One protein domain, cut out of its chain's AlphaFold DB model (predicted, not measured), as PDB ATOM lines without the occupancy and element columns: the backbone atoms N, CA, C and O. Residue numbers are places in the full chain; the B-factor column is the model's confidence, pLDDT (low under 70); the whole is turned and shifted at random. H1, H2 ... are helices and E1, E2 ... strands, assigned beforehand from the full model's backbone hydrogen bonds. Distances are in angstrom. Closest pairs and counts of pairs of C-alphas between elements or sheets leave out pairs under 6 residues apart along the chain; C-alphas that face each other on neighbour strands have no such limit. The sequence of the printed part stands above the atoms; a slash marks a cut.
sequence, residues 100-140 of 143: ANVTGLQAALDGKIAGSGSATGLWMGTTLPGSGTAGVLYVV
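What this domain is: This is residues 100 to 140 of the 143 residues of an uncharacterized protein of Mycolicibacterium fortuitum subsp. acetamidolyticum (UniProt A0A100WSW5). With little regular structure, this is a rod: one helix, H1, stands free toward one end, and toward the other a wide loop, residues 125 to 136, joins two short strands side by side, E1 and E2. The printed part has 41 residues, with 15 in named elements, in the order H1, E1, E2; the class is mixed, helices and strands, and the two strands are parallel. It is extended, with a radius of gyration of the C-alphas of 14.2 A and spans of 45 by 19 by 9 A.

Where its parts are: H1, residues 105 to 113, begins at C-alpha 105 (0.369, -61.088, -1.226) and is 12.8 A long. E1 is residues 122 to 124, 6.6 A. E2 is residues 137 to 139, also 6.6 A, ending at C-alpha 139 (3.360, -39.857, -18.026).

How they stand to each other: In H1 every O i to N i+4 pair is within hydrogen-bond range. H1 and E2 are apart. E1 and E2 are parallel neighbours at 15 degrees; N 123 and O 137 are within hydrogen-bond range at 2.9 A.

The domain as a whole: The C-alphas farthest apart, of Asn 101 and Ser 131, are 45.5 A apart. The printed part has no cut. The link E1 to E2 is long, with 12 residues. The model's pLDDT is under 70 at residues 113 to 119.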
ATOM      1  N   ALA A 100       1.711 -67.550  -4.488       94.19
ATOM      2  CA  ALA A 100       0.430 -68.179  -4.168       94.19
ATOM      3  C   ALA A 100       0.379 -68.849  -2.776       94.19
ATOM      4  O   ALA A 100      -0.714 -69.089  -2.275       94.19
ATOM      5  N   ASN A 101       1.524 -69.115  -2.129       96.56
ATOM      6  CA  ASN A 101       1.556 -69.664  -0.767       96.56
ATOM      7  C   ASN A 101       1.195 -68.619   0.297       96.56
ATOM      8  O   ASN A 101       0.863 -68.984   1.424       96.56
ATOM      9  N   VAL A 102       1.285 -67.329  -0.035       96.19
ATOM     10  CA  VAL A 102       1.011 -66.233   0.894       96.19
ATOM     11  C   VAL A 102      -0.293 -65.563   0.481       96.19
ATOM     12  O   VAL A 102      -0.331 -64.705  -0.404       96.19
ATOM     13  N   THR A 103      -1.382 -65.968   1.132       97.00
ATOM     14  CA  THR A 103      -2.724 -65.424   0.897       97.00
ATOM     15  C   THR A 103      -2.715 -63.894   0.947       97.00
ATOM     16  O   THR A 103      -2.291 -63.297   1.933       97.00
ATOM     17  N   GLY A 104      -3.187 -63.254  -0.127       94.31
ATOM     18  CA  GLY A 104      -3.298 -61.793  -0.230       94.31
ATOM     19  C   GLY A 104      -2.028 -61.059  -0.677       94.31
ATOM     20  O   GLY A 104      -2.112 -59.870  -0.978       94.31
ATOM     21  N   LEU A 105      -0.876 -61.735  -0.797       94.75
ATOM     22  CA  LEU A 105       0.369 -61.088  -1.226       94.75
ATOM     23  C   LEU A 105       0.275 -60.544  -2.658       94.75
ATOM     24  O   LEU A 105       0.700 -59.419  -2.896       94.75
ATOM     25  N   GLN A 106      -0.323 -61.301  -3.586       93.88
ATOM     26  CA  GLN A 106      -0.504 -60.847  -4.970       93.88
ATOM     27  C   GLN A 106      -1.320 -59.547  -5.022       93.88
ATOM     28  O   GLN A 106      -0.852 -58.556  -5.563       93.88
ATOM     29  N   ALA A 107      -2.477 -59.508  -4.353       90.19
ATOM     30  CA  ALA A 107      -3.323 -58.317  -4.302       90.19
ATOM     31  C   ALA A 107      -2.620 -57.113  -3.646       90.19
ATOM     32  O   ALA A 107      -2.784 -55.979  -4.092       90.19
ATOM     33  N   ALA A 108      -1.817 -57.342  -2.603       90.19
ATOM     34  CA  ALA A 108      -1.050 -56.282  -1.951       90.19
ATOM     35  C   ALA A 108       0.064 -55.718  -2.852       90.19
ATOM     36  O   ALA A 108       0.315 -54.511  -2.836       90.19
ATOM     37  N   LEU A 109       0.734 -56.573  -3.633       90.19
ATOM     38  CA  LEU A 109       1.737 -56.158  -4.616       90.19
ATOM     39  C   LEU A 109       1.089 -55.403  -5.778       90.19
ATOM     40  O   LEU A 109       1.549 -54.315  -6.122       90.19
ATOM     41  N   ASP A 110      -0.014 -55.931  -6.307       85.56
ATOM     42  CA  ASP A 110      -0.785 -55.293  -7.371       85.56
ATOM     43  C   ASP A 110      -1.289 -53.920  -6.912       85.56
ATOM     44  O   ASP A 110      -1.139 -52.938  -7.631       85.56
ATOM     45  N   GLY A 111      -1.770 -53.796  -5.670       84.25
ATOM     46  CA  GLY A 111      -2.211 -52.525  -5.091       84.25
ATOM     47  C   GLY A 111      -1.113 -51.460  -4.959       84.25
ATOM     48  O   GLY A 111      -1.418 -50.272  -5.016       84.25
ATOM     49  N   LYS A 112       0.167 -51.845  -4.833       81.94
ATOM     50  CA  LYS A 112       1.286 -50.881  -4.859       81.94
ATOM     51  C   LYS A 112       1.577 -50.342  -6.261       81.94
ATOM     52  O   LYS A 112       2.092 -49.234  -6.375       81.94
ATOM     53  N   ILE A 113       1.293 -51.122  -7.305       67.50
ATOM     54  CA  ILE A 113       1.623 -50.794  -8.702       67.50
ATOM     55  C   ILE A 113       0.418 -50.173  -9.430       67.50
ATOM     56  O   ILE A 113       0.589 -49.294 -10.270       67.50
ATOM     57  N   ALA A 114      -0.802 -50.594  -9.096       62.44
ATOM     58  CA  ALA A 114      -1.989 -50.397  -9.924       62.44
ATOM     59  C   ALA A 114      -2.821 -49.135  -9.633       62.44
ATOM     60  O   ALA A 114      -3.915 -49.006 -10.172       62.44
ATOM     61  N   GLY A 115      -2.361 -48.175  -8.830       58.53
ATOM     62  CA  GLY A 115      -3.197 -47.003  -8.557       58.53
ATOM     63  C   GLY A 115      -2.408 -45.757  -8.234       58.53
ATOM     64  O   GLY A 115      -2.205 -45.484  -7.058       58.53
ATOM     65  N   SER A 116      -1.986 -45.017  -9.269       59.66
ATOM     66  CA  SER A 116      -1.582 -43.602  -9.180       59.66
ATOM     67  C   SER A 116      -0.861 -43.273  -7.870       59.66
ATOM     68  O   SER A 116      -1.392 -42.553  -7.023       59.66
ATOM     69  N   GLY A 117       0.306 -43.884  -7.649       55.12
ATOM     70  CA  GLY A 117       1.077 -43.606  -6.447       55.12
ATOM     71  C   GLY A 117       1.317 -42.102  -6.370       55.12
ATOM     72  O   GLY A 117       1.923 -41.535  -7.278       55.12
ATOM     73  N   SER A 118       0.821 -41.454  -5.315       61.03
ATOM     74  CA  SER A 118       1.205 -40.087  -4.964       61.03
ATOM     75  C   SER A 118       2.666 -40.123  -4.519       61.03
ATOM     76  O   SER A 118       2.987 -40.120  -3.334       61.03
ATOM     77  N   ALA A 119       3.571 -40.270  -5.481       60.00
ATOM     78  CA  ALA A 119       4.945 -39.870  -5.300       60.00
ATOM     79  C   ALA A 119       4.961 -38.358  -5.510       60.00
ATOM     80  O   ALA A 119       4.486 -37.852  -6.528       60.00
ATOM     81  N   THR A 120       5.482 -37.619  -4.535       70.44
ATOM     82  CA  THR A 120       5.759 -36.191  -4.694       70.44
ATOM     83  C   THR A 120       6.572 -35.989  -5.974       70.44
ATOM     84  O   THR A 120       7.713 -36.441  -6.041       70.44
ATOM     85  N   GLY A 121       5.980 -35.355  -6.992       73.38
ATOM     86  CA  GLY A 121       6.642 -35.119  -8.279       73.38
ATOM     87  C   GLY A 121       6.316 -36.105  -9.409       73.38
ATOM     88  O   GLY A 121       6.978 -36.049 -10.440       73.38
ATOM     89  N   LEU A 122       5.315 -36.984  -9.284       79.00
ATOM     90  CA  LEU A 122       4.887 -37.852 -10.390       79.00
ATOM     91  C   LEU A 122       3.364 -37.829 -10.566       79.00
ATOM     92  O   LEU A 122       2.617 -38.067  -9.622       79.00
ATOM     93  N   TRP A 123       2.906 -37.574 -11.789       77.69
ATOM     94  CA  TRP A 123       1.502 -37.665 -12.184       77.69
ATOM     95  C   TRP A 123       1.335 -38.779 -13.221       77.69
ATOM     96  O   TRP A 123       2.020 -38.776 -14.246       77.69
ATOM     97  N   MET A 124       0.423 -39.718 -12.947       74.19
ATOM     98  CA  MET A 124       0.057 -40.837 -13.823       74.19
ATOM     99  C   MET A 124      -1.447 -40.769 -14.103       74.19
ATOM    100  O   MET A 124      -2.249 -40.980 -13.191       74.19
ATOM    101  N   GLY A 125      -1.848 -40.504 -15.343       73.81
ATOM    102  CA  GLY A 125      -3.260 -40.497 -15.727       73.81
ATOM    103  C   GLY A 125      -3.457 -40.752 -17.214       73.81
ATOM    104  O   GLY A 125      -2.501 -40.778 -17.983       73.81
ATOM    105  N   THR A 126      -4.706 -40.955 -17.626       77.38
ATOM    106  CA  THR A 126      -5.048 -41.296 -19.017       77.38
ATOM    107  C   THR A 126      -5.004 -40.096 -19.969       77.38
ATOM    108  O   THR A 126      -4.978 -40.284 -21.181       77.38
ATOM    109  N   THR A 127      -4.966 -38.861 -19.452       80.38
ATOM    110  CA  THR A 127      -4.871 -37.620 -20.240       80.38
ATOM    111  C   THR A 127      -4.083 -36.539 -19.507       80.38
ATOM    112  O   THR A 127      -4.285 -36.336 -18.315       80.38
ATOM    113  N   LEU A 128      -3.219 -35.803 -20.217       83.06
ATOM    114  CA  LEU A 128      -2.450 -34.693 -19.635       83.06
ATOM    115  C   LEU A 128      -3.370 -33.694 -18.904       83.06
ATOM    116  O   LEU A 128      -4.412 -33.316 -19.450       83.06
ATOM    117  N   PRO A 129      -2.993 -33.211 -17.709       80.00
ATOM    118  CA  PRO A 129      -3.746 -32.158 -17.048       80.00
ATOM    119  C   PRO A 129      -3.606 -30.842 -17.818       80.00
ATOM    120  O   PRO A 129      -2.566 -30.552 -18.405       80.00
ATOM    121  N   GLY A 130      -4.647 -30.007 -17.780       83.62
ATOM    122  CA  GLY A 130      -4.684 -28.729 -18.506       83.62
ATOM    123  C   GLY A 130      -3.644 -27.690 -18.060       83.62
ATOM    124  O   GLY A 130      -3.509 -26.653 -18.701       83.62
ATOM    125  N   SER A 131      -2.903 -27.947 -16.976       82.69
ATOM    126  CA  SER A 131      -1.750 -27.149 -16.549       82.69
ATOM    127  C   SER A 131      -0.725 -28.018 -15.810       82.69
ATOM    128  O   SER A 131      -1.089 -29.003 -15.163       82.69
ATOM    129  N   GLY A 132       0.557 -27.660 -15.922       84.12
ATOM    130  CA  GLY A 132       1.663 -28.347 -15.253       84.12
ATOM    131  C   GLY A 132       2.016 -27.731 -13.895       84.12
ATOM    132  O   GLY A 132       1.863 -26.533 -13.678       84.12
ATOM    133  N   THR A 133       2.534 -28.555 -12.989       85.94
ATOM    134  CA  THR A 133       3.155 -28.176 -11.715       85.94
ATOM    135  C   THR A 133       4.657 -28.424 -11.826       85.94
ATOM    136  O   THR A 133       5.087 -29.487 -12.277       85.94
ATOM    137  N   ALA A 134       5.471 -27.440 -11.440       82.31
ATOM    138  CA  ALA A 134       6.925 -27.558 -11.503       82.31
ATOM    139  C   ALA A 134       7.427 -28.731 -10.640       82.31
ATOM    140  O   ALA A 134       6.967 -28.926  -9.517       82.31
ATOM    141  N   GLY A 135       8.373 -29.507 -11.174       82.25
ATOM    142  CA  GLY A 135       8.921 -30.689 -10.500       82.25
ATOM    143  C   GLY A 135       8.062 -31.953 -10.614       82.25
ATOM    144  O   GLY A 135       8.427 -32.966 -10.026       82.25
ATOM    145  N   VAL A 136       6.955 -31.916 -11.367       84.69
ATOM    146  CA  VAL A 136       6.137 -33.100 -11.654       84.69
ATOM    147  C   VAL A 136       6.502 -33.686 -13.017       84.69
ATOM    148  O   VAL A 136       6.448 -32.999 -14.036       84.69
ATOM    149  N   LEU A 137       6.850 -34.972 -13.044       83.75
ATOM    150  CA  LEU A 137       6.925 -35.767 -14.263       83.75
ATOM    151  C   LEU A 137       5.515 -36.246 -14.631       83.75
ATOM    152  O   LEU A 137       4.812 -36.822 -13.805       83.75
ATOM    153  N   TYR A 138       5.109 -36.015 -15.876       84.44
ATOM    154  CA  TYR A 138       3.808 -36.424 -16.400       84.44
ATOM    155  C   TYR A 138       4.003 -37.588 -17.361       84.44
ATOM    156  O   TYR A 138       4.677 -37.429 -18.378       84.44
ATOM    157  N   VAL A 139       3.405 -38.742 -17.069       79.31
ATOM    158  CA  VAL A 139       3.360 -39.857 -18.026       79.31
ATOM    159  C   VAL A 139       1.906 -40.194 -18.302       79.31
ATOM    160  O   VAL A 139       1.134 -40.453 -17.380       79.31
ATOM    161  N   VAL A 140       1.550 -40.170 -19.586       82.56
ATOM    162  CA  VAL A 140       0.270 -40.663 -20.096       82.56
ATOM    163  C   VAL A 140       0.528 -42.030 -20.720       82.56
ATOM    164  O   VAL A 140       1.190 -42.091 -21.759       82.56
TER     165      VAL A 140